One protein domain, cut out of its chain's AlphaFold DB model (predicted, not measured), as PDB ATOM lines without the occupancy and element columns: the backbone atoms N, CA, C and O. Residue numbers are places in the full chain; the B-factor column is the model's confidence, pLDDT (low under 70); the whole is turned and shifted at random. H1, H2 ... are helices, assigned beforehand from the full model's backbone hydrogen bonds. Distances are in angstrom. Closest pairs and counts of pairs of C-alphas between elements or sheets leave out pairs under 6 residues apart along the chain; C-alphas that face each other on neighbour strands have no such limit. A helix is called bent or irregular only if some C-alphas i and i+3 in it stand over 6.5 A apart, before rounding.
ATOM      1  N   THR A 113     248.329 221.919 113.231       90.38
ATOM      2  CA  THR A 113     249.673 222.505 113.249       90.38
ATOM      3  C   THR A 113     250.507 221.958 114.413       90.38
ATOM      4  O   THR A 113     250.002 221.342 115.356       90.38
ATOM      5  N   GLY A 114     251.827 222.133 114.327       90.25
ATOM      6  CA  GLY A 114     252.771 221.692 115.354       90.25
ATOM      7  C   GLY A 114     253.216 220.229 115.239       90.25
ATOM      8  O   GLY A 114     252.965 219.533 114.255       90.25
ATOM      9  N   THR A 115     253.912 219.754 116.273       86.38
ATOM     10  CA  THR A 115     254.618 218.458 116.289       86.38
ATOM     11  C   THR A 115     253.690 217.245 116.184       86.38
ATOM     12  O   THR A 115     254.070 216.216 115.625       86.38
ATOM     13  N   ASN A 116     252.448 217.368 116.655       86.06
ATOM     14  CA  ASN A 116     251.470 216.278 116.650       86.06
ATOM     15  C   ASN A 116     250.605 216.217 115.377       86.06
ATOM     16  O   ASN A 116     249.926 215.209 115.161       86.06
ATOM     17  N   ALA A 117     250.662 217.226 114.499       86.69
ATOM     18  CA  ALA A 117     249.859 217.280 113.273       86.69
ATOM     19  C   ALA A 117     250.137 216.099 112.327       86.69
ATOM     20  O   ALA A 117     249.213 215.480 111.789       86.69
ATOM     21  N   GLY A 118     251.411 215.719 112.178       85.88
ATOM     22  CA  GLY A 118     251.803 214.562 111.369       85.88
ATOM     23  C   GLY A 118     251.308 213.233 111.949       85.88
ATOM     24  O   GLY A 118     250.904 212.335 111.207       85.88
ATOM     25  N   ARG A 119     251.274 213.113 113.283       84.38
ATOM     26  CA  ARG A 119     250.772 211.917 113.974       84.38
ATOM     27  C   ARG A 119     249.262 211.769 113.796       84.38
ATOM     28  O   ARG A 119     248.809 210.665 113.496       84.38
ATOM     29  N   LEU A 120     248.514 212.870 113.903       84.94
ATOM     30  CA  LEU A 120     247.081 212.901 113.605       84.94
ATOM     31  C   LEU A 120     246.809 212.526 112.144       84.94
ATOM     32  O   LEU A 120     246.012 211.629 111.881       84.94
ATOM     33  N   SER A 121     247.516 213.151 111.202       85.88
ATOM     34  CA  SER A 121     247.332 212.906 109.764       85.88
ATOM     35  C   SER A 121     247.574 211.440 109.399       85.88
ATOM     36  O   SER A 121     246.793 210.829 108.671       85.88
ATOM     37  N   ARG A 122     248.625 210.829 109.961       82.94
ATOM     38  CA  ARG A 122     248.911 209.403 109.764       82.94
ATOM     39  C   ARG A 122     247.835 208.509 110.377       82.94
ATOM     40  O   ARG A 122     247.482 207.504 109.769       82.94
ATOM     41  N   PHE A 123     247.333 208.856 111.561       82.31
ATOM     42  CA  PHE A 123     246.266 208.107 112.221       82.31
ATOM     43  C   PHE A 123     244.970 208.130 111.402       82.31
ATOM     44  O   PHE A 123     244.430 207.070 111.102       82.31
ATOM     45  N   ILE A 124     244.537 209.312 110.954       84.19
ATOM     46  CA  ILE A 124     243.375 209.464 110.067       84.19
ATOM     47  C   ILE A 124     243.582 208.672 108.775       84.19
ATOM     48  O   ILE A 124     242.678 207.966 108.344       84.19
ATOM     49  N   GLY A 125     244.786 208.708 108.197       83.19
ATOM     50  CA  GLY A 125     245.114 207.908 107.017       83.19
ATOM     51  C   GLY A 125     244.947 206.400 107.241       83.19
ATOM     52  O   GLY A 125     244.472 205.704 106.353       83.19
ATOM     53  N   VAL A 126     245.287 205.886 108.428       79.50
ATOM     54  CA  VAL A 126     245.043 204.476 108.784       79.50
ATOM     55  C   VAL A 126     243.553 204.176 108.904       79.50
ATOM     56  O   VAL A 126     243.115 203.143 108.407       79.50
ATOM     57  N   LEU A 127     242.780 205.073 109.517       78.38
ATOM     58  CA  LEU A 127     241.331 204.911 109.636       78.38
ATOM     59  C   LEU A 127     240.639 204.933 108.268       78.38
ATOM     60  O   LEU A 127     239.790 204.092 108.005       78.38
ATOM     61  N   ALA A 128     241.040 205.845 107.383       80.75
ATOM     62  CA  ALA A 128     240.459 205.999 106.051       80.75
ATOM     63  C   ALA A 128     240.758 204.821 105.106       80.75
ATOM     64  O   ALA A 128     240.021 204.606 104.149       80.75
ATOM     65  N   MET A 129     241.831 204.058 105.354       76.81
ATOM     66  CA  MET A 129     242.136 202.851 104.576       76.81
ATOM     67  C   MET A 129     241.191 201.685 104.887       76.81
ATOM     68  O   MET A 129     241.051 200.787 104.059       76.81
ATOM     69  N   ASP A 130     240.573 201.672 106.068       73.88
ATOM     70  CA  ASP A 130     239.621 200.639 106.461       73.88
ATOM     71  C   ASP A 130     238.197 201.164 106.225       73.88
ATOM     72  O   ASP A 130     237.620 201.862 107.062       73.88
ATOM     73  N   GLY A 131     237.642 200.851 105.050       67.94
ATOM     74  CA  GLY A 131     236.293 201.271 104.652       67.94
ATOM     75  C   GLY A 131     235.178 200.712 105.546       67.94
ATOM     76  O   GLY A 131     234.069 201.237 105.530       67.94
ATOM     77  N   ASP A 132     235.482 199.698 106.367       68.81
ATOM     78  CA  ASP A 132     234.569 199.177 107.387       68.81
ATOM     79  C   ASP A 132     234.636 199.980 108.701       68.81
ATOM     80  O   ASP A 132     233.840 199.747 109.615       68.81
ATOM     81  N   ILE A 133     235.631 200.861 108.862       70.62
ATOM     82  CA  ILE A 133     235.768 201.752 110.021       70.62
ATOM     83  C   ILE A 133     235.255 203.139 109.662       70.62
ATOM     84  O   ILE A 133     234.410 203.656 110.384       70.62
ATOM     85  N   VAL A 134     235.740 203.737 108.572       78.06
ATOM     86  CA  VAL A 134     235.306 205.075 108.154       78.06
ATOM     87  C   VAL A 134     234.420 204.951 106.920       78.06
ATOM     88  O   VAL A 134     234.905 204.535 105.867       78.06
ATOM     89  N   PRO A 135     233.138 205.336 107.009       77.12
ATOM     90  CA  PRO A 135     232.228 205.249 105.882       77.12
ATOM     91  C   PRO A 135     232.520 206.386 104.889       77.12
ATOM     92  O   PRO A 135     231.865 207.425 104.890       77.12
ATOM     93  N   ILE A 136     233.511 206.175 104.018       81.25
ATOM     94  CA  ILE A 136     233.925 207.120 102.960       81.25
ATOM     95  C   ILE A 136     232.869 207.309 101.861       81.25
ATOM     96  O   ILE A 136     233.023 208.156 100.988       81.25
ATOM     97  N   SER A 137     231.808 206.500 101.880       83.44
ATOM     98  CA  SER A 137     230.706 206.549 100.918       83.44
ATOM     99  C   SER A 137     229.760 207.732 101.133       83.44
ATOM    100  O   SER A 137     228.998 208.057 100.228       83.44
ATOM    101  N   TYR A 138     229.771 208.349 102.317       84.06
ATOM    102  CA  TYR A 138     228.916 209.492 102.627       84.06
ATOM    103  C   TYR A 138     229.702 210.789 102.448       84.06
ATOM    104  O   TYR A 138     230.798 210.940 102.985       84.06
ATOM    105  N   SER A 139     229.122 211.734 101.710       86.56
ATOM    106  CA  SER A 139     229.694 213.068 101.499       86.56
ATOM    107  C   SER A 139     229.611 213.958 102.742       86.56
ATOM    108  O   SER A 139     230.438 214.851 102.908       86.56
ATOM    109  N   ASP A 140     228.635 213.707 103.619       85.56
ATOM    110  CA  ASP A 140     228.416 214.440 104.866       85.56
ATOM    111  C   ASP A 140     228.237 213.458 106.036       85.56
ATOM    112  O   ASP A 140     227.490 212.478 105.951       85.56
ATOM    113  N   TRP A 141     228.899 213.751 107.158       82.62
ATOM    114  CA  TRP A 141     228.796 213.004 108.412       82.62
ATOM    115  C   TRP A 141     227.360 212.926 108.949       82.62
ATOM    116  O   TRP A 141     226.979 211.946 109.590       82.62
ATOM    117  N   ARG A 142     226.539 213.943 108.669       88.00
ATOM    118  CA  ARG A 142     225.128 213.990 109.079       88.00
ATOM    119  C   ARG A 142     224.283 212.909 108.407       88.00
ATOM    120  O   ARG A 142     223.304 212.469 108.996       88.00
ATOM    121  N   LEU A 143     224.686 212.460 107.217       88.19
ATOM    122  CA  LEU A 143     223.991 211.427 106.445       88.19
ATOM    123  C   LEU A 143     224.355 210.006 106.890       88.19
ATOM    124  O   LEU A 143     223.678 209.053 106.510       88.19
ATOM    125  N   VAL A 144     225.416 209.851 107.686       86.00
ATOM    126  CA  VAL A 144     225.847 208.544 108.185       86.00
ATOM    127  C   VAL A 144     224.803 208.027 109.188       86.00
ATOM    128  O   VAL A 144     224.502 208.731 110.157       86.00
ATOM    129  N   PRO A 145     224.263 206.808 109.014       90.31
ATOM    130  CA  PRO A 145     223.347 206.213 109.982       90.31
ATOM    131  C   PRO A 145     224.003 206.046 111.354       90.31
ATOM    132  O   PRO A 145     225.177 205.678 111.449       90.31
ATOM    133  N   ASP A 146     223.243 206.248 112.428       89.00
ATOM    134  CA  ASP A 146     223.794 206.224 113.791       89.00
ATOM    135  C   ASP A 146     224.374 204.858 114.185       89.00
ATOM    136  O   ASP A 146     225.363 204.799 114.913       89.00
ATOM    137  N   SER A 147     223.857 203.760 113.626       86.56
ATOM    138  CA  SER A 147     224.430 202.416 113.797       86.56
ATOM    139  C   SER A 147     225.867 202.315 113.273       86.56
ATOM    140  O   SER A 147     226.718 201.675 113.891       86.56
ATOM    141  N   VAL A 148     226.161 202.987 112.158       83.38
ATOM    142  CA  VAL A 148     227.501 203.047 111.563       83.38
ATOM    143  C   VAL A 148     228.395 203.979 112.374       83.38
ATOM    144  O   VAL A 148     229.545 203.631 112.642       83.38
ATOM    145  N   LYS A 149     227.867 205.126 112.829       85.44
ATOM    146  CA  LYS A 149     228.603 206.040 113.718       85.44
ATOM    147  C   LYS A 149     229.032 205.331 114.999       85.44
ATOM    148  O   LYS A 149     230.200 205.411 115.366       85.44
ATOM    149  N   GLN A 150     228.117 204.601 115.636       82.69
ATOM    150  CA  GLN A 150     228.402 203.856 116.858       82.69
ATOM    151  C   GLN A 150     229.418 202.740 116.603       82.69
ATOM    152  O   GLN A 150     230.413 202.654 117.315       82.69
ATOM    153  N   GLY A 151     229.248 201.953 115.534       82.06
ATOM    154  CA  GLY A 151     230.215 200.916 115.163       82.06
ATOM    155  C   GLY A 151     231.619 201.468 114.883       82.06
ATOM    156  O   GLY A 151     232.618 200.846 115.253       82.06
ATOM    157  N   MET A 152     231.717 202.656 114.281       81.31
ATOM    158  CA  MET A 152     232.984 203.365 114.101       81.31
ATOM    159  C   MET A 152     233.557 203.833 115.440       81.31
ATOM    160  O   MET A 152     234.730 203.583 115.708       81.31
ATOM    161  N   MET A 153     232.755 204.489 116.283       77.38
ATOM    162  CA  MET A 153     233.185 204.967 117.601       77.38
ATOM    163  C   MET A 153     233.679 203.815 118.469       77.38
ATOM    164  O   MET A 153     234.766 203.910 119.025       77.38
ATOM    165  N   ASP A 154     232.979 202.684 118.492       76.06
ATOM    166  CA  ASP A 154     233.426 201.487 119.201       76.06
ATOM    167  C   ASP A 154     234.769 200.995 118.641       76.06
ATOM    168  O   ASP A 154     235.684 200.658 119.380       76.06
ATOM    169  N   ARG A 155     234.978 201.013 117.325       69.50
ATOM    170  CA  ARG A 155     236.252 200.571 116.729       69.50
ATOM    171  C   ARG A 155     237.403 201.562 116.920       69.50
ATOM    172  O   ARG A 155     238.551 201.129 117.004       69.50
ATOM    173  N   VAL A 156     237.124 202.861 116.968       69.44
ATOM    174  CA  VAL A 156     238.126 203.926 117.136       69.44
ATOM    175  C   VAL A 156     238.481 204.117 118.612       69.44
ATOM    176  O   VAL A 156     239.654 204.284 118.939       69.44
ATOM    177  N   LEU A 157     237.492 204.037 119.506       62.47
ATOM    178  CA  LEU A 157     237.643 204.224 120.951       62.47
ATOM    179  C   LEU A 157     237.994 202.913 121.682       62.47
ATOM    180  O   LEU A 157     238.717 202.953 122.675       62.47
ATOM    181  N   VAL A 158     237.547 201.746 121.187       53.31
ATOM    182  CA  VAL A 158     237.726 200.419 121.830       53.31
ATOM    183  C   VAL A 158     238.799 199.562 121.143       53.31
ATOM    184  O   VAL A 158     238.897 198.362 121.395       53.31
ATOM    185  N   ARG A 159     239.694 200.126 120.319       46.41
ATOM    186  CA  ARG A 159     240.898 199.387 119.878       46.41
ATOM    187  C   ARG A 159     242.124 199.646 120.765       46.41
ATOM    188  O   ARG A 159     243.041 200.350 120.355       46.41
ATOM    189  N   PRO A 160     242.251 198.878 121.863       43.34
ATOM    190  CA  PRO A 160     243.500 198.302 122.323       43.34
ATOM    191  C   PRO A 160     243.394 196.766 122.253       43.34
ATOM    192  O   PRO A 160     243.459 196.084 123.267       43.34
ATOM    193  N   LYS A 161     243.187 196.179 121.070       39.91
ATOM    194  CA  LYS A 161     243.338 194.721 120.875       39.91
ATOM    195  C   LYS A 161     243.999 194.434 119.532       39.91
ATOM    196  O   LYS A 161     243.349 194.033 118.574       39.91
ATOM    197  N   PHE A 162     245.312 194.654 119.460       36.88
ATOM    198  CA  PHE A 162     246.137 194.193 118.340       36.88
ATOM    199  C   PHE A 162     246.979 192.982 118.758       36.88
ATOM    200  O   PHE A 162     248.199 193.039 118.822       36.88
ATOM    201  N   THR A 163     246.318 191.861 119.042       42.44
ATOM    202  CA  THR A 163     246.970 190.553 119.203       42.44
ATOM    203  C   THR A 163     246.093 189.453 118.606       42.44
ATOM    204  O   THR A 163     245.533 188.636 119.323       42.44
ATOM    205  N   HIS A 164     245.968 189.383 117.273       41.44
ATOM    206  CA  HIS A 164     245.582 188.091 116.674       41.44
ATOM    207  C   HIS A 164     246.087 187.801 115.250       41.44
ATOM    208  O   HIS A 164     246.202 186.633 114.890       41.44
ATOM    209  N   ILE A 165     246.482 188.799 114.448       41.97
ATOM    210  CA  ILE A 165     246.981 188.524 113.080       41.97
ATOM    211  C   ILE A 165     248.499 188.244 113.049       41.97
ATOM    212  O   ILE A 165     248.986 187.556 112.158       41.97
ATOM    213  N   TRP A 166     249.262 188.687 114.056       30.12
ATOM    214  CA  TRP A 166     250.706 188.406 114.130       30.12
ATOM    215  C   TRP A 166     251.051 187.058 114.791       30.12
ATOM    216  O   TRP A 166     252.057 186.439 114.449       30.12
ATOM    217  N   LEU A 167     250.207 186.548 115.699       39.09
ATOM    218  CA  LEU A 167     250.495 185.310 116.444       39.09
ATOM    219  C   LEU A 167     250.145 184.026 115.677       39.09
ATOM    220  O   LEU A 167     250.703 182.968 115.968       39.09
ATOM    221  N   THR A 168     249.303 184.101 114.645       38.41
ATOM    222  CA  THR A 168     249.001 182.952 113.773       38.41
ATOM    223  C   THR A 168     250.175 182.561 112.873       38.41
ATOM    224  O   THR A 168     250.210 181.433 112.388       38.41
ATOM    225  N   ARG A 169     251.185 183.431 112.707       36.75
ATOM    226  CA  ARG A 169     252.414 183.112 111.959       36.75
ATOM    227  C   ARG A 169     253.588 182.660 112.840       36.75
ATOM    228  O   ARG A 169     254.519 182.062 112.316       36.75
ATOM    229  N   ILE A 170     253.526 182.872 114.161       39.12
ATOM    230  CA  ILE A 170     254.547 182.404 115.124       39.12
ATOM    231  C   ILE A 170     254.212 181.010 115.685       39.12
ATOM    232  O   ILE A 170     255.111 180.231 115.987       39.12
ATOM    233  N   ARG A 171     252.931 180.618 115.732       35.47
ATOM    234  CA  ARG A 171     252.512 179.293 116.235       35.47
ATOM    235  C   ARG A 171     252.900 178.084 115.369       35.47
ATOM    236  O   ARG A 171     252.620 176.962 115.770       35.47
TER     237      ARG A 171
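This is residues 113 to 171 of the 233 residues of an uncharacterized protein of Tetracentron sinense (UniProt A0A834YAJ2). Two helices, H1 and H2, are joined by a wide loop at a small body, from which the first residues stick out as one arm and the last residues as a long, thin tail. The arm is residues 113 to 123, of which 117 to 123 belong to H1; the tail is residues 157 to 171. The printed part has 59 residues with two named helices, H1 then H2, and no named strand; the class is all helix, though under half of the residues, 25 of 59, are in named elements. The whole is loose, with a radius of gyration of the C-alphas of 14.6 A, and flat, spanning 45 by 34 by 18 A.

Begin at Thr 113 and go on to C-alpha 117 at (249.859, 217.280, 113.273), where H1 starts; it holds residues 117 to 129 and runs 18.5 A to C-alpha 129 at (242.136, 202.851, 104.576). Then come residues 130 to 145 with no named element. H2, residues 146 to 157, runs 15.7 A and ends at C-alpha 157 at (237.643, 204.224, 120.951).

H1 and H2 are apart, but only just: their closest C-alphas are 8.2 A from each other. The link from H1 to H2 is long, with 16 residues. Look at the backbone O and N atoms: in H1 and H2 every O i to N i+4 pair is within hydrogen-bond range. Neither helix is bent.

The C-alphas of Arg 142 and Arg 171, the two farthest apart, are 44.8 A from each other. Without the stretches that stand free, 33 residues remain, spanning 22 by 20 by 12 A. The printed part has no cut. Its mean pLDDT is 71.7; look for values under 70 at residues 131 to 132 and 155 to 171.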